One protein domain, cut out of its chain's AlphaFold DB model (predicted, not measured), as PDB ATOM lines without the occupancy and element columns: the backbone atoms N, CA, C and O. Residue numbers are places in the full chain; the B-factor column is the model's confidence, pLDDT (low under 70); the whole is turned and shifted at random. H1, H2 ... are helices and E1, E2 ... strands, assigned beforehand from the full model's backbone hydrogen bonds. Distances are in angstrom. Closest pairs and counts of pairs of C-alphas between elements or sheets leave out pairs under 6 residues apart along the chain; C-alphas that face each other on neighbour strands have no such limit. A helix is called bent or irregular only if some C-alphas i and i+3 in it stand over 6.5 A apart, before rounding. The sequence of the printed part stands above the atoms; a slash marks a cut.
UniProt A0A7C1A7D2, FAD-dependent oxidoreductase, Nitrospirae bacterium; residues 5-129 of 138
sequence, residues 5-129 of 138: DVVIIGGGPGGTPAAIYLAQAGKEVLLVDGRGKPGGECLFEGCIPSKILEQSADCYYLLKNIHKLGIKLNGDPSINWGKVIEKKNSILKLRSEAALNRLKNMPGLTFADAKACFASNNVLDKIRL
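What this domain is: This is residues 5 to 129 of the 138 residues of the protein "FAD-dependent oxidoreductase" of Nitrospirae bacterium (UniProt A0A7C1A7D2). A small head, made of the sheet E1, E2, E3 with H1 over one face, runs into a long arm, the helical hairpin of H3 and H4, whose helices overlap only in part. H4 reaches back to the sheet, and the strand hairpin E4 and E5 makes the end away from the arm. The 125 printed residues, of mixed class, hold four named helices and five named strands: E1, H1, E2, H2, H3, H4, E3, E4, E5. The whole is only just extended, close to loose, with a radius of gyration of the C-alphas of 21.0 A and spans of 67 by 30 by 21 A.

How they stand to each other: E1, residues 6 to 9, and E2, residues 29 to 33, are parallel neighbours, with N 8 and O 30 2.8 A apart, within hydrogen-bond range. H1, residues 15 to 24, is on the sheet at a height of 8.2 A, and E1, H1, E2 form a strand-helix-strand unit, parallel neighbours joined through a helix, with a right-handed crossover. E3, residues 109 to 113, is parallel to E2, with N 31 and O 110 2.8 A apart; H2, residues 40 to 44, H3, residues 47 to 69, and H4, residues 81 to 104, come between them in a second such unit. H1 and H4 on one face of the sheet make two layers. H3 touches H4 with residues 48 to 56 alone, opposite ways at a steep tilt of 36 degrees, only just past shallow; the closest C-alphas are those of Pro 49 and Lys 88, 6.1 A. H2 touches H4, the closest C-alphas being those of Phe 44 and Leu 92, 6.5 A. E3 runs on into E4, residues 115 to 120, at 98 degrees; E5, residues 123 to 129, is antiparallel to E4, with N 117 and O 128 2.9 A apart. Every O i to N i+4 pair is within hydrogen-bond range in H1, H2 and H4, and 16 of 19 in H3.

Where its parts are: E1 begins at C-alpha 6 (157.208, 157.472, 147.123). H3 is 30.5 A long and irregular, with C-alphas 64 and 67 7.8 A apart and a kink of 44 degrees near residue 63. H4, 34.5 A, begins at (124.303, 155.905, 118.497). E5 ends at (144.930, 165.461, 150.388).

The domain as a whole: The farthest C-alphas, those of Lys 72 and Asn 122, are 69.9 A apart. The printed part has no cut; the link from H3 to H4, 11 residues, is long. Residues 122 to 124 are under pLDDT 70.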
ATOM      1  N   ASP A   5     157.571 155.856 150.997       96.06
ATOM      2  CA  ASP A   5     158.838 156.014 150.284       96.06
ATOM      3  C   ASP A   5     158.659 156.883 149.037       96.06
ATOM      4  O   ASP A   5     159.536 157.672 148.690       96.06
ATOM      5  N   VAL A   6     157.519 156.730 148.349       96.31
ATOM      6  CA  VAL A   6     157.208 157.472 147.123       96.31
ATOM      7  C   VAL A   6     155.747 157.908 147.106       96.31
ATOM      8  O   VAL A   6     154.836 157.134 147.395       96.31
ATOM      9  N   VAL A   7     155.521 159.157 146.703       95.44
ATOM     10  CA  VAL A   7     154.193 159.710 146.428       95.44
ATOM     11  C   VAL A   7     154.088 160.016 144.939       95.44
ATOM     12  O   VAL A   7     154.909 160.747 144.391       95.44
ATOM     13  N   ILE A   8     153.056 159.486 144.289       96.25
ATOM     14  CA  ILE A   8     152.746 159.733 142.882       96.25
ATOM     15  C   ILE A   8     151.416 160.472 142.807       96.25
ATOM     16  O   ILE A   8     150.393 159.994 143.297       96.25
ATOM     17  N   ILE A   9     151.432 161.639 142.167       94.94
ATOM     18  CA  ILE A   9     150.247 162.466 141.939       94.94
ATOM     19  C   ILE A   9     149.812 162.276 140.483       94.94
ATOM     20  O   ILE A   9     150.534 162.647 139.560       94.94
ATOM     21  N   GLY A  10     148.634 161.690 140.290       95.56
ATOM     22  CA  GLY A  10     148.043 161.345 139.000       95.56
ATOM     23  C   GLY A  10     148.088 159.842 138.714       95.56
ATOM     24  O   GLY A  10     149.135 159.274 138.421       95.56
ATOM     25  N   GLY A  11     146.925 159.198 138.701       95.81
ATOM     26  CA  GLY A  11     146.696 157.790 138.363       95.81
ATOM     27  C   GLY A  11     146.517 157.550 136.865       95.81
ATOM     28  O   GLY A  11     145.688 156.739 136.460       95.81
ATOM     29  N   GLY A  12     147.247 158.298 136.037       95.50
ATOM     30  CA  GLY A  12     147.215 158.186 134.581       95.50
ATOM     31  C   GLY A  12     148.189 157.145 134.013       95.50
ATOM     32  O   GLY A  12     148.793 156.376 134.766       95.50
ATOM     33  N   PRO A  13     148.401 157.142 132.681       94.44
ATOM     34  CA  PRO A  13     149.263 156.170 132.006       94.44
ATOM     35  C   PRO A  13     150.732 156.216 132.450       94.44
ATOM     36  O   PRO A  13     151.425 155.225 132.276       94.44
ATOM     37  N   GLY A  14     151.208 157.322 133.032       95.38
ATOM     38  CA  GLY A  14     152.534 157.389 133.658       95.38
ATOM     39  C   GLY A  14     152.535 156.938 135.122       95.38
ATOM     40  O   GLY A  14     153.360 156.121 135.522       95.38
ATOM     41  N   GLY A  15     151.592 157.435 135.927       96.88
ATOM     42  CA  GLY A  15     151.618 157.226 137.376       96.88
ATOM     43  C   GLY A  15     151.209 155.825 137.822       96.88
ATOM     44  O   GLY A  15     151.853 155.253 138.696       96.88
ATOM     45  N   THR A  16     150.192 155.221 137.199       96.94
ATOM     46  CA  THR A  16     149.761 153.856 137.540       96.94
ATOM     47  C   THR A  16     150.864 152.805 137.347       96.94
ATOM     48  O   THR A  16     151.132 152.073 138.300       96.94
ATOM     49  N   PRO A  17     151.529 152.691 136.178       97.19
ATOM     50  CA  PRO A  17     152.600 151.710 136.017       97.19
ATOM     51  C   PRO A  17     153.825 152.025 136.880       97.19
ATOM     52  O   PRO A  17     154.417 151.090 137.412       97.19
ATOM     53  N   ALA A  18     154.173 153.301 137.083       98.12
ATOM     54  CA  ALA A  18     155.263 153.679 137.983       98.12
ATOM     55  C   ALA A  18     154.988 153.235 139.429       98.12
ATOM     56  O   ALA A  18     155.861 152.656 140.073       98.12
ATOM     57  N   ALA A  19     153.760 153.438 139.918       98.12
ATOM     58  CA  ALA A  19     153.360 153.019 141.257       98.12
ATOM     59  C   ALA A  19     153.444 151.499 141.425       98.12
ATOM     60  O   ALA A  19     154.009 151.015 142.402       98.12
ATOM     61  N   ILE A  20     152.928 150.755 140.442       97.88
ATOM     62  CA  ILE A  20     152.986 149.289 140.420       97.88
ATOM     63  C   ILE A  20     154.439 148.809 140.444       97.88
ATOM     64  O   ILE A  20     154.778 147.939 141.240       97.88
ATOM     65  N   TYR A  21     155.297 149.381 139.597       98.12
ATOM     66  CA  TYR A  21     156.708 149.009 139.519       98.12
ATOM     67  C   TYR A  21     157.437 149.244 140.849       98.12
ATOM     68  O   TYR A  21     158.146 148.365 141.333       98.12
ATOM     69  N   LEU A  22     157.230 150.403 141.474       98.38
ATOM     70  CA  LEU A  22     157.861 150.744 142.751       98.38
ATOM     71  C   LEU A  22     157.370 149.857 143.902       98.38
ATOM     72  O   LEU A  22     158.184 149.410 144.708       98.38
ATOM     73  N   ALA A  23     156.074 149.542 143.945       98.12
ATOM     74  CA  ALA A  23     155.524 148.607 144.925       98.12
ATOM     75  C   ALA A  23     156.103 147.192 144.744       98.12
ATOM     76  O   ALA A  23     156.499 146.548 145.713       98.12
ATOM     77  N   GLN A  24     156.253 146.728 143.498       98.00
ATOM     78  CA  GLN A  24     156.929 145.460 143.188       98.00
ATOM     79  C   GLN A  24     158.413 145.461 143.581       98.00
ATOM     80  O   GLN A  24     158.953 144.411 143.921       98.00
ATOM     81  N   ALA A  25     159.061 146.628 143.579       98.12
ATOM     82  CA  ALA A  25     160.421 146.818 144.076       98.12
ATOM     83  C   ALA A  25     160.502 146.958 145.615       98.12
ATOM     84  O   ALA A  25     161.569 147.270 146.144       98.12
ATOM     85  N   GLY A  26     159.394 146.744 146.335       97.75
ATOM     86  CA  GLY A  26     159.338 146.746 147.799       97.75
ATOM     87  C   GLY A  26     159.246 148.132 148.440       97.75
ATOM     88  O   GLY A  26     159.584 148.269 149.612       97.75
ATOM     89  N   LYS A  27     158.841 149.163 147.686       98.31
ATOM     90  CA  LYS A  27     158.602 150.512 148.221       98.31
ATOM     91  C   LYS A  27     157.168 150.662 148.717       98.31
ATOM     92  O   LYS A  27     156.244 150.179 148.071       98.31
ATOM     93  N   GLU A  28     156.985 151.415 149.796       98.06
ATOM     94  CA  GLU A  28     155.667 151.877 150.232       98.06
ATOM     95  C   GLU A  28     155.253 153.094 149.397       98.06
ATOM     96  O   GLU A  28     155.810 154.188 149.532       98.06
ATOM     97  N   VAL A  29     154.270 152.913 148.515       98.06
ATOM     98  CA  VAL A  29     153.852 153.909 147.523       98.06
ATOM     99  C   VAL A  29     152.452 154.431 147.820       98.06
ATOM    100  O   VAL A  29     151.500 153.667 147.983       98.06
ATOM    101  N   LEU A  30     152.301 155.753 147.796       97.00
ATOM    102  CA  LEU A  30     151.004 156.420 147.742       97.00
ATOM    103  C   LEU A  30     150.745 156.927 146.321       97.00
ATOM    104  O   LEU A  30     151.441 157.820 145.848       97.00
ATOM    105  N   LEU A  31     149.722 156.397 145.656       97.25
ATOM    106  CA  LEU A  31     149.213 156.905 144.382       97.25
ATOM    107  C   LEU A  31     147.925 157.695 144.625       97.25
ATOM    108  O   LEU A  31     146.970 157.164 145.186       97.25
ATOM    109  N   VAL A  32     147.884 158.945 144.174       95.44
ATOM    110  CA  VAL A  32     146.752 159.855 144.389       95.44
ATOM    111  C   VAL A  32     146.151 160.267 143.052       95.44
ATOM    112  O   VAL A  32     146.881 160.703 142.168       95.44
ATOM    113  N   ASP A  33     144.833 160.179 142.895       94.25
ATOM    114  CA  ASP A  33     144.115 160.720 141.736       94.25
ATOM    115  C   ASP A  33     142.725 161.209 142.157       94.25
ATOM    116  O   ASP A  33     142.091 160.571 142.984       94.25
ATOM    117  N   GLY A  34     142.252 162.331 141.606       91.75
ATOM    118  CA  GLY A  34     140.971 162.938 141.992       91.75
ATOM    119  C   GLY A  34     139.780 162.560 141.106       91.75
ATOM    120  O   GLY A  34     138.742 163.215 141.188       91.75
ATOM    121  N   ARG A  35     139.935 161.593 140.194       89.56
ATOM    122  CA  ARG A  35     138.905 161.176 139.227       89.56
ATOM    123  C   ARG A  35     138.076 159.973 139.708       89.56
ATOM    124  O   ARG A  35     137.283 159.434 138.937       89.56
ATOM    125  N   GLY A  36     138.262 159.473 140.931       90.12
ATOM    126  CA  GLY A  36     137.562 158.286 141.440       90.12
ATOM    127  C   GLY A  36     138.191 156.946 141.061       90.12
ATOM    128  O   GLY A  36     138.185 155.997 141.848       90.12
ATOM    129  N   LYS A  37     138.738 156.833 139.845       93.25
ATOM    130  CA  LYS A  37     139.342 155.597 139.330       93.25
ATOM    131  C   LYS A  37     140.627 155.889 138.541       93.25
ATOM    132  O   LYS A  37     140.682 156.890 137.829       93.25
ATOM    133  N   PRO A  38     141.632 154.994 138.600       94.25
ATOM    134  CA  PRO A  38     142.840 155.106 137.787       94.25
ATOM    135  C   PRO A  38     142.538 154.917 136.293       94.25
ATOM    136  O   PRO A  38     141.556 154.281 135.904       94.25
ATOM    137  N   GLY A  39     143.431 155.433 135.453       92.62
ATOM    138  CA  GLY A  39     143.386 155.343 133.993       92.62
ATOM    139  C   GLY A  39     143.722 156.658 133.294       92.62
ATOM    140  O   GLY A  39     144.195 156.644 132.156       92.62
ATOM    141  N   GLY A  40     143.526 157.782 133.991       93.94
ATOM    142  CA  GLY A  40     143.778 159.130 133.487       93.94
ATOM    143  C   GLY A  40     143.072 159.432 132.167       93.94
ATOM    144  O   GLY A  40     142.123 158.760 131.764       93.94
ATOM    145  N   GLU A  41     143.577 160.446 131.474       94.38
ATOM    146  CA  GLU A  41     142.962 160.954 130.248       94.38
ATOM    147  C   GLU A  41     142.798 159.873 129.177       94.38
ATOM    148  O   GLU A  41     141.708 159.671 128.651       94.38
ATOM    149  N   CYS A  42     143.859 159.101 128.923       93.62
ATOM    150  CA  CYS A  42     143.874 158.048 127.909       93.62
ATOM    151  C   CYS A  42     142.697 157.070 128.046       93.62
ATOM    152  O   CYS A  42     142.085 156.699 127.040       93.62
ATOM    153  N   LEU A  43     142.361 156.675 129.280       95.56
ATOM    154  CA  LEU A  43     141.245 155.772 129.520       95.56
ATOM    155  C   LEU A  43     139.898 156.472 129.353       95.56
ATOM    156  O   LEU A  43     139.030 155.917 128.697       95.56
ATOM    157  N   PHE A  44     139.691 157.635 129.967       95.44
ATOM    158  CA  PHE A  44     138.340 158.188 130.102       95.44
ATOM    159  C   PHE A  44     137.898 159.071 128.935       95.44
ATOM    160  O   PHE A  44     136.725 159.032 128.564       95.44
ATOM    161  N   GLU A  45     138.821 159.833 128.354       94.19
ATOM    162  CA  GLU A  45     138.517 160.918 127.408       94.19
ATOM    163  C   GLU A  45     139.447 160.937 126.177       94.19
ATOM    164  O   GLU A  45     139.136 161.581 125.181       94.19
ATOM    165  N   GLY A  46     140.526 160.150 126.182       95.06
ATOM    166  CA  GLY A  46     141.523 160.108 125.114       95.06
ATOM    167  C   GLY A  46     141.440 158.870 124.216       95.06
ATOM    168  O   GLY A  46     140.427 158.573 123.584       95.06
ATOM    169  N   CYS A  47     142.554 158.142 124.133       96.19
ATOM    170  CA  CYS A  47     142.785 157.116 123.116       96.19
ATOM    171  C   CYS A  47     141.778 155.955 123.142       96.19
ATOM    172  O   CYS A  47     141.433 155.412 122.094       96.19
ATOM    173  N   ILE A  48     141.331 155.526 124.327       96.75
ATOM    174  CA  ILE A  48     140.406 154.390 124.444       96.75
ATOM    175  C   ILE A  48     139.019 154.734 123.881       96.75
ATOM    176  O   ILE A  48     138.561 154.010 122.992       96.75
ATOM    177  N   PRO A  49     138.326 155.798 124.337       97.44
ATOM    178  CA  PRO A  49     137.036 156.153 123.761       97.44
ATOM    179  C   PRO A  49     137.152 156.543 122.287       97.44
ATOM    180  O   PRO A  49     136.274 156.155 121.516       97.44
ATOM    181  N   SER A  50     138.228 157.224 121.868       97.81
ATOM    182  CA  SER A  50     138.402 157.601 120.461       97.81
ATOM    183  C   SER A  50     138.458 156.373 119.548       97.81
ATOM    184  O   SER A  50     137.713 156.310 118.574       97.81
ATOM    185  N   LYS A  51     139.235 155.343 119.911       97.81
ATOM    186  CA  LYS A  51     139.356 154.111 119.116       97.81
ATOM    187  C   LYS A  51     138.073 153.280 119.087       97.81
ATOM    188  O   LYS A  51     137.812 152.599 118.100       97.81
ATOM    189  N   ILE A  52     137.247 153.341 120.134       97.19
ATOM    190  CA  ILE A  52     135.933 152.675 120.133       97.19
ATOM    191  C   ILE A  52     134.987 153.349 119.132       97.19
ATOM    192  O   ILE A  52     134.268 152.656 118.414       97.19
ATOM    193  N   LEU A  53     134.990 154.684 119.084       97.88
ATOM    194  CA  LEU A  53     134.150 155.452 118.164       97.88
ATOM    195  C   LEU A  53     134.630 155.314 116.714       97.88
ATOM    196  O   LEU A  53     133.813 155.079 115.826       97.88
ATOM    197  N   GLU A  54     135.944 155.391 116.493       98.00
ATOM    198  CA  GLU A  54     136.589 155.188 115.190       98.00
ATOM    199  C   GLU A  54     136.224 153.825 114.599       98.00
ATOM    200  O   GLU A  54     135.764 153.761 113.467       98.00
ATOM    201  N   GLN A  55     136.264 152.751 115.396       97.81
ATOM    202  CA  GLN A  55     135.860 151.421 114.934       97.81
ATOM    203  C   GLN A  55     134.412 151.390 114.407       97.81
ATOM    204  O   GLN A  55     134.117 150.734 113.409       97.81
ATOM    205  N   SER A  56     133.480 152.075 115.080       97.31
ATOM    206  CA  SER A  56     132.091 152.164 114.615       97.31
ATOM    207  C   SER A  56     131.966 152.989 113.333       97.31
ATOM    208  O   SER A  56     131.183 152.620 112.455       97.31
ATOM    209  N   ALA A  57     132.740 154.068 113.211       97.56
ATOM    210  CA  ALA A  57     132.786 154.895 112.011       97.56
ATOM    211  C   ALA A  57     133.364 154.127 110.811       97.56
ATOM    212  O   ALA A  57     132.759 154.136 109.740       97.56
ATOM    213  N   ASP A  58     134.458 153.389 111.005       98.06
ATOM    214  CA  ASP A  58     135.102 152.576 109.971       98.06
ATOM    215  C   ASP A  58     134.164 151.488 109.446       98.06
ATOM    216  O   ASP A  58     134.016 151.314 108.235       98.06
ATOM    217  N   CYS A  59     133.458 150.786 110.341       96.62
ATOM    218  CA  CYS A  59     132.461 149.795 109.937       96.62
ATOM    219  C   CYS A  59     131.323 150.427 109.126       96.62
ATOM    220  O   CYS A  59     130.900 149.862 108.118       96.62
ATOM    221  N   TYR A  60     130.829 151.597 109.538       97.25
ATOM    222  CA  TYR A  60     129.792 152.305 108.792       97.25
ATOM    223  C   TYR A  60     130.278 152.735 107.403       97.25
ATOM    224  O   TYR A  60     129.585 152.524 106.405       97.25
ATOM    225  N   TYR A  61     131.487 153.293 107.331       97.12
ATOM    226  CA  TYR A  61     132.115 153.699 106.081       97.12
ATOM    227  C   TYR A  61     132.294 152.511 105.130       97.12
ATOM    228  O   TYR A  61     131.945 152.608 103.950       97.12
ATOM    229  N   LEU A  62     132.770 151.372 105.642       96.56
ATOM    230  CA  LEU A  62     132.896 150.136 104.875       96.56
ATOM    231  C   LEU A  62     131.539 149.678 104.334       96.56
ATOM    232  O   LEU A  62     131.429 149.423 103.138       96.56
ATOM    233  N   LEU A  63     130.502 149.622 105.176       97.00
ATOM    234  CA  LEU A  63     129.158 149.205 104.760       97.00
ATOM    235  C   LEU A  63     128.590 150.114 103.665       97.00
ATOM    236  O   LEU A  63     128.036 149.621 102.685       97.00
ATOM    237  N   LYS A  64     128.788 151.435 103.768       95.88
ATOM    238  CA  LYS A  64     128.387 152.389 102.720       95.88
ATOM    239  C   LYS A  64     129.102 152.145 101.387       95.88
ATOM    240  O   LYS A  64     128.533 152.387 100.324       95.88
ATOM    241  N   ASN A  65     130.333 151.646 101.429       96.06
ATOM    242  CA  ASN A  65     131.169 151.413 100.252       96.06
ATOM    243  C   ASN A  65     131.231 149.941  99.816       96.06
ATOM    244  O   ASN A  65     131.968 149.615  98.888       96.06
ATOM    245  N   ILE A  66     130.459 149.049 100.442       96.69
ATOM    246  CA  ILE A  66     130.643 147.600 100.295       96.69
ATOM    247  C   ILE A  66     130.340 147.081  98.880       96.69
ATOM    248  O   ILE A  66     130.890 146.068  98.456       96.69
ATOM    249  N   HIS A  67     129.542 147.825  98.107       96.12
ATOM    250  CA  HIS A  67     129.273 147.559  96.691       96.12
ATOM    251  C   HIS A  67     130.542 147.559  95.829       96.12
ATOM    252  O   HIS A  67     130.604 146.831  94.840       96.12
ATOM    253  N   LYS A  68     131.580 148.312  96.223       96.62
ATOM    254  CA  LYS A  68     132.892 148.310  95.550       96.62
ATOM    255  C   LYS A  68     133.602 146.960  95.659       96.62
ATOM    256  O   LYS A  68     134.493 146.680  94.869       96.62
ATOM    257  N   LEU A  69     133.192 146.124  96.612       96.88
ATOM    258  CA  LEU A  69     133.686 144.761  96.803       96.88
ATOM    259  C   LEU A  69     132.795 143.714  96.110       96.88
ATOM    260  O   LEU A  69     132.939 142.524  96.366       96.88
ATOM    261  N   GLY A  70     131.842 144.135  95.270       97.19
ATOM    262  CA  GLY A  70     130.899 143.238  94.592       97.19
ATOM    263  C   GLY A  70     129.762 142.716  95.480       97.19
ATOM    264  O   GLY A  70     128.976 141.881  95.035       97.19
ATOM    265  N   ILE A  71     129.636 143.207  96.717       97.00
ATOM    266  CA  ILE A  71     128.607 142.782  97.676       97.00
ATOM    267  C   ILE A  71     127.418 143.745  97.624       97.00
ATOM    268  O   ILE A  71     127.582 144.959  97.727       97.00
ATOM    269  N   LYS A  72     126.200 143.208  97.514       94.56
ATOM    270  CA  LYS A  72     124.962 143.999  97.563       94.56
ATOM    271  C   LYS A  72     124.359 143.971  98.968       94.56
ATOM    272  O   LYS A  72     124.241 142.906  99.566       94.56
ATOM    273  N   LEU A  73     123.948 145.137  99.462       94.00
ATOM    274  CA  LEU A  73     123.139 145.284 100.672       94.00
ATOM    275  C   LEU A  73     121.690 145.584 100.290       94.00
ATOM    276  O   LEU A  73     121.432 146.359  99.369       94.00
ATOM    277  N   ASN A  74     120.751 145.009 101.037       93.06
ATOM    278  CA  ASN A  74     119.342 145.373 100.938       93.06
ATOM    279  C   ASN A  74     119.085 146.588 101.841       93.06
ATOM    280  O   ASN A  74     118.749 146.434 103.013       93.06
ATOM    281  N   GLY A  75     119.278 147.787 101.288       91.31
ATOM    282  CA  GLY A  75     119.062 149.062 101.976       91.31
ATOM    283  C   GLY A  75     120.343 149.747 102.462       91.31
ATOM    284  O   GLY A  75     121.454 149.238 102.302       91.31
ATOM    285  N   ASP A  76     120.166 150.934 103.043       92.50
ATOM    286  CA  ASP A  76     121.259 151.754 103.560       92.50
ATOM    287  C   ASP A  76     121.635 151.366 104.998       92.50
ATOM    288  O   ASP A  76     120.749 151.203 105.842       92.50
ATOM    289  N   PRO A  77     122.936 151.278 105.331       95.12
ATOM    290  CA  PRO A  77     123.348 151.084 106.713       95.12
ATOM    291  C   PRO A  77     122.961 152.304 107.560       95.12
ATOM    292  O   PRO A  77     123.040 153.451 107.107       95.12
ATOM    293  N   SER A  78     122.602 152.057 108.819       94.69
ATOM    294  CA  SER A  78     122.286 153.078 109.821       94.69
ATOM    295  C   SER A  78     123.089 152.851 111.106       94.69
ATOM    296  O   SER A  78     123.503 151.732 111.412       94.69
ATOM    297  N   ILE A  79     123.348 153.927 111.854       95.69
ATOM    298  CA  ILE A  79     124.066 153.873 113.134       95.69
ATOM    299  C   ILE A  79     123.064 153.977 114.281       95.69
ATOM    300  O   ILE A  79     122.318 154.948 114.383       95.69
ATOM    301  N   ASN A  80     123.120 153.021 115.211       97.12
ATOM    302  CA  ASN A  80     122.491 153.162 116.519       97.12
ATOM    303  C   ASN A  80     123.480 153.820 117.494       97.12
ATOM    304  O   ASN A  80     124.309 153.144 118.108       97.12
ATOM    305  N   TRP A  81     123.387 155.143 117.643       97.38
ATOM    306  CA  TRP A  81     124.303 155.905 118.497       97.38
ATOM    307  C   TRP A  81     124.225 155.500 119.974       97.38
ATOM    308  O   TRP A  81     125.252 155.411 120.646       97.38
ATOM    309  N   GLY A  82     123.027 155.165 120.462       98.25
ATOM    310  CA  GLY A  82     122.834 154.678 121.829       98.25
ATOM    311  C   GLY A  82     123.672 153.429 122.114       98.25
ATOM    312  O   GLY A  82     124.385 153.384 123.113       98.25
ATOM    313  N   LYS A  83     123.682 152.461 121.188       98.00
ATOM    314  CA  LYS A  83     124.503 151.244 121.295       98.00
ATOM    315  C   LYS A  83     126.005 151.523 121.214       98.00
ATOM    316  O   LYS A  83     126.781 150.873 121.915       98.00
ATOM    317  N   VAL A  84     126.429 152.496 120.403       98.06
ATOM    318  CA  VAL A  84     127.842 152.913 120.322       98.06
ATOM    319  C   VAL A  84     128.311 153.493 121.660       98.06
ATOM    320  O   VAL A  84     129.348 153.085 122.188       98.06
ATOM    321  N   ILE A  85     127.526 154.394 122.254       98.19
ATOM    322  CA  ILE A  85     127.842 154.996 123.554       98.19
ATOM    323  C   ILE A  85     127.769 153.968 124.690       98.19
ATOM    324  O   ILE A  85     128.640 153.971 125.562       98.19
ATOM    325  N   GLU A  86     126.797 153.054 124.663       98.31
ATOM    326  CA  GLU A  86     126.696 151.941 125.613       98.31
ATOM    327  C   GLU A  86     127.964 151.072 125.580       98.31
ATOM    328  O   GLU A  86     128.568 150.824 126.626       98.31
ATOM    329  N   LYS A  87     128.433 150.692 124.381       97.69
ATOM    330  CA  LYS A  87     129.689 149.949 124.192       97.69
ATOM    331  C   LYS A  87     130.898 150.724 124.716       97.69
ATOM    332  O   LYS A  87     131.747 150.148 125.394       97.69
ATOM    333  N   LYS A  88     130.991 152.026 124.418       98.00
ATOM    334  CA  LYS A  88     132.064 152.882 124.945       98.00
ATOM    335  C   LYS A  88     132.080 152.816 126.469       98.00
ATOM    336  O   LYS A  88     133.092 152.453 127.064       98.00
ATOM    337  N   ASN A  89     130.951 153.121 127.096       97.88
ATOM    338  CA  ASN A  89     130.846 153.220 128.547       97.88
ATOM    339  C   ASN A  89     131.092 151.878 129.249       97.88
ATOM    340  O   ASN A  89     131.738 151.864 130.297       97.88
ATOM    341  N   SER A  90     130.650 150.754 128.674       98.25
ATOM    342  CA  SER A  90     130.907 149.429 129.249       98.25
ATOM    343  C   SER A  90     132.400 149.082 129.254       98.25
ATOM    344  O   SER A  90     132.910 148.610 130.271       98.25
ATOM    345  N   ILE A  91     133.134 149.402 128.180       97.94
ATOM    346  CA  ILE A  91     134.587 149.187 128.101       97.94
ATOM    347  C   ILE A  91     135.332 150.083 129.099       97.94
ATOM    348  O   ILE A  91     136.242 149.607 129.785       97.94
ATOM    349  N   LEU A  92     134.946 151.360 129.215       97.50
ATOM    350  CA  LEU A  92     135.551 152.280 130.185       97.50
ATOM    351  C   LEU A  92     135.329 151.809 131.626       97.50
ATOM    352  O   LEU A  92     136.261 151.807 132.436       97.50
ATOM    353  N   LYS A  93     134.111 151.357 131.938       97.19
ATOM    354  CA  LYS A  93     133.762 150.807 133.250       97.19
ATOM    355  C   LYS A  93     134.601 149.570 133.568       97.19
ATOM    356  O   LYS A  93     135.286 149.565 134.587       97.19
ATOM    357  N   LEU A  94     134.627 148.588 132.664       97.69
ATOM    358  CA  LEU A  94     135.382 147.346 132.833       97.69
ATOM    359  C   LEU A  94     136.870 147.611 133.105       97.69
ATOM    360  O   LEU A  94     137.442 147.085 134.057       97.69
ATOM    361  N   ARG A  95     137.501 148.454 132.280       96.88
ATOM    362  CA  ARG A  95     138.934 148.755 132.395       96.88
ATOM    363  C   ARG A  95     139.273 149.528 133.667       96.88
ATOM    364  O   ARG A  95     140.256 149.196 134.326       96.88
ATOM    365  N   SER A  96     138.472 150.533 134.017       96.00
ATOM    366  CA  SER A  96     138.708 151.339 135.222       96.00
ATOM    367  C   SER A  96     138.495 150.533 136.509       96.00
ATOM    368  O   SER A  96     139.248 150.697 137.466       96.00
ATOM    369  N   GLU A  97     137.524 149.615 136.533       96.88
ATOM    370  CA  GLU A  97     137.291 148.707 137.666       96.88
ATOM    371  C   GLU A  97     138.415 147.685 137.816       96.88
ATOM    372  O   GLU A  97     138.926 147.502 138.919       96.88
ATOM    373  N   ALA A  98     138.863 147.080 136.715       96.38
ATOM    374  CA  ALA A  98     140.002 146.169 136.734       96.38
ATOM    375  C   ALA A  98     141.281 146.863 137.232       96.38
ATOM    376  O   ALA A  98     142.002 146.311 138.063       96.38
ATOM    377  N   ALA A  99     141.544 148.089 136.767       95.88
ATOM    378  CA  ALA A  99     142.688 148.875 137.214       95.88
ATOM    379  C   ALA A  99     142.595 149.217 138.709       95.88
ATOM    380  O   ALA A  99     143.559 149.004 139.442       95.88
ATOM    381  N   LEU A 100     141.431 149.673 139.188       96.62
ATOM    382  CA  LEU A 100     141.223 149.963 140.609       96.62
ATOM    383  C   LEU A 100     141.399 148.711 141.478       96.62
ATOM    384  O   LEU A 100     142.075 148.764 142.503       96.62
ATOM    385  N   ASN A 101     140.821 147.582 141.060       96.88
ATOM    386  CA  ASN A 101     140.945 146.314 141.774       96.88
ATOM    387  C   ASN A 101     142.399 145.847 141.832       96.88
ATOM    388  O   ASN A 101     142.846 145.382 142.877       96.88
ATOM    389  N   ARG A 102     143.163 146.008 140.749       96.00
ATOM    390  CA  ARG A 102     144.595 145.693 140.749       96.00
ATOM    391  C   ARG A 102     145.360 146.546 141.758       96.00
ATOM    392  O   ARG A 102     146.160 145.998 142.503       96.00
ATOM    393  N   LEU A 103     145.106 147.855 141.794       96.25
ATOM    394  CA  LEU A 103     145.773 148.756 142.736       96.25
ATOM    395  C   LEU A 103     145.424 148.432 144.193       96.25
ATOM    396  O   LEU A 103     146.318 148.359 145.023       96.25
ATOM    397  N   LYS A 104     144.144 148.188 144.503       95.38
ATOM    398  CA  LYS A 104     143.693 147.870 145.870       95.38
ATOM    399  C   LYS A 104     144.267 146.566 146.421       95.38
ATOM    400  O   LYS A 104     144.420 146.442 147.629       95.38
ATOM    401  N   ASN A 105     144.548 145.602 145.548       96.44
ATOM    402  CA  ASN A 105     145.063 144.288 145.932       96.44
ATOM    403  C   ASN A 105     146.592 144.179 145.804       96.44
ATOM    404  O   ASN A 105     147.125 143.078 145.911       96.44
ATOM    405  N   MET A 106     147.303 145.280 145.539       96.62
ATOM    406  CA  MET A 106     148.758 145.281 145.411       96.62
ATOM    407  C   MET A 106     149.415 145.630 146.756       96.62
ATOM    408  O   MET A 106     149.252 146.756 147.229       96.62
ATOM    409  N   PRO A 107     150.170 144.703 147.378       97.00
ATOM    410  CA  PRO A 107     150.928 145.001 148.590       97.00
ATOM    411  C   PRO A 107     151.909 146.158 148.368       97.00
ATOM    412  O   PRO A 107     152.468 146.290 147.280       97.00
ATOM    413  N   GLY A 108     152.094 146.998 149.386       96.94
ATOM    414  CA  GLY A 108     152.964 148.178 149.321       96.94
ATOM    415  C   GLY A 108     152.410 149.348 148.505       96.94
ATOM    416  O   GLY A 108     153.064 150.379 148.395       96.94
ATOM    417  N   LEU A 109     151.196 149.240 147.947       98.12
ATOM    418  CA  LEU A 109     150.560 150.314 147.188       98.12
ATOM    419  C   LEU A 109     149.255 150.765 147.849       98.12
ATOM    420  O   LEU A 109     148.317 149.995 148.029       98.12
ATOM    421  N   THR A 110     149.167 152.057 148.155       97.31
ATOM    422  CA  THR A 110     147.930 152.714 148.591       97.31
ATOM    423  C   THR A 110     147.414 153.616 147.474       97.31
ATOM    424  O   THR A 110     148.107 154.542 147.066       97.31
ATOM    425  N   PHE A 111     146.185 153.385 147.006       96.38
ATOM    426  CA  PHE A 111     145.478 154.321 146.125       96.38
ATOM    427  C   PHE A 111     144.555 155.231 146.944       96.38
ATOM    428  O   PHE A 111     143.726 154.733 147.708       96.38
ATOM    429  N   ALA A 112     144.680 156.544 146.767       94.94
ATOM    430  CA  ALA A 112     143.813 157.544 147.378       94.94
ATOM    431  C   ALA A 112     143.036 158.306 146.299       94.94
ATOM    432  O   ALA A 112     143.633 158.955 145.438       94.94
ATOM    433  N   ASP A 113     141.708 158.248 146.389       93.19
ATOM    434  CA  ASP A 113     140.815 159.087 145.594       93.19
ATOM    435  C   ASP A 113     140.721 160.477 146.233       93.19
ATOM    436  O   ASP A 113     139.959 160.694 147.176       93.19
ATOM    437  N   ALA A 114     141.598 161.382 145.811       91.50
ATOM    438  CA  ALA A 114     141.715 162.730 146.353       91.50
ATOM    439  C   ALA A 114     142.507 163.628 145.398       91.50
ATOM    440  O   ALA A 114     143.234 163.153 144.526       91.50
ATOM    441  N   LYS A 115     142.455 164.949 145.604       89.25
ATOM    442  CA  LYS A 115     143.443 165.854 144.999       89.25
ATOM    443  C   LYS A 115     144.605 166.056 145.964       89.25
ATOM    444  O   LYS A 115     144.396 166.294 147.153       89.25
ATOM    445  N   ALA A 116     145.823 165.977 145.440       89.62
ATOM    446  CA  ALA A 116     147.034 166.284 146.187       89.62
ATOM    447  C   ALA A 116     147.487 167.720 145.917       89.62
ATOM    448  O   ALA A 116     147.507 168.170 144.772       89.62
ATOM    449  N   CYS A 117     147.908 168.407 146.972       87.38
ATOM    450  CA  CYS A 117     148.542 169.716 146.899       87.38
ATOM    451  C   CYS A 117     149.843 169.684 147.704       87.38
ATOM    452  O   CYS A 117     149.893 169.067 148.773       87.38
ATOM    453  N   PHE A 118     150.875 170.388 147.245       86.88
ATOM    454  CA  PHE A 118     152.060 170.617 148.071       86.88
ATOM    455  C   PHE A 118     151.686 171.429 149.313       86.88
ATOM    456  O   PHE A 118     150.869 172.350 149.249       86.88
ATOM    457  N   ALA A 119     152.266 171.083 150.465       83.75
ATOM    458  CA  ALA A 119     151.951 171.763 151.720       83.75
ATOM    459  C   ALA A 119     152.404 173.235 151.730       83.75
ATOM    460  O   ALA A 119     151.807 174.047 152.439       83.75
ATOM    461  N   SER A 120     153.450 173.570 150.968       77.81
ATOM    462  CA  SER A 120     153.916 174.935 150.693       77.81
ATOM    463  C   SER A 120     154.890 174.935 149.506       77.81
ATOM    464  O   SER A 120     155.364 173.873 149.110       77.81
ATOM    465  N   ASN A 121     155.250 176.115 148.993       74.50
ATOM    466  CA  ASN A 121     156.166 176.262 147.851       74.50
ATOM    467  C   ASN A 121     157.605 175.779 148.121       74.50
ATOM    468  O   ASN A 121     158.350 175.558 147.174       74.50
ATOM    469  N   ASN A 122     157.992 175.606 149.391       69.25
ATOM    470  CA  ASN A 122     159.371 175.301 149.793       69.25
ATOM    471  C   ASN A 122     159.508 173.931 150.483       69.25
ATOM    472  O   ASN A 122     160.539 173.644 151.084       69.25
ATOM    473  N   VAL A 123     158.458 173.101 150.461       65.50
ATOM    474  CA  VAL A 123     158.416 171.815 151.172       65.50
ATOM    475  C   VAL A 123     158.012 170.724 150.183       65.50
ATOM    476  O   VAL A 123     156.847 170.627 149.802       65.50
ATOM    477  N   LEU A 124     158.993 169.920 149.764       62.47
ATOM    478  CA  LEU A 124     158.831 168.858 148.761       62.47
ATOM    479  C   LEU A 124     158.448 167.495 149.367       62.47
ATOM    480  O   LEU A 124     158.005 166.610 148.645       62.47
ATOM    481  N   ASP A 125     158.587 167.324 150.682       70.44
ATOM    482  CA  ASP A 125     158.367 166.067 151.413       70.44
ATOM    483  C   ASP A 125     156.964 165.953 152.042       70.44
ATOM    484  O   ASP A 125     156.640 164.947 152.675       70.44
ATOM    485  N   LYS A 126     156.107 166.974 151.885       77.38
ATOM    486  CA  LYS A 126     154.753 166.996 152.463       77.38
ATOM    487  C   LYS A 126     153.693 167.349 151.431       77.38
ATOM    488  O   LYS A 126     153.648 168.466 150.913       77.38
ATOM    489  N   ILE A 127     152.759 166.422 151.243       82.25
ATOM    490  CA  ILE A 127     151.529 166.633 150.477       82.25
ATOM    491  C   ILE A 127     150.304 166.657 151.395       82.25
ATOM    492  O   ILE A 127     150.270 165.999 152.435       82.25
ATOM    493  N   ARG A 128     149.283 167.421 151.005       82.88
ATOM    494  CA  ARG A 128     147.953 167.428 151.627       82.88
ATOM    495  C   ARG A 128     146.937 166.867 150.644       82.88
ATOM    496  O   ARG A 128     146.948 167.247 149.475       82.88
ATOM    497  N   LEU A 129     146.073 165.984 151.132       81.88
ATOM    498  CA  LEU A 129     144.930 165.461 150.388       81.88
ATOM    499  C   LEU A 129     143.693 166.285 150.752       81.88
ATOM    500  O   LEU A 129     143.402 166.448 151.935       81.88
TER     501      LEU A 129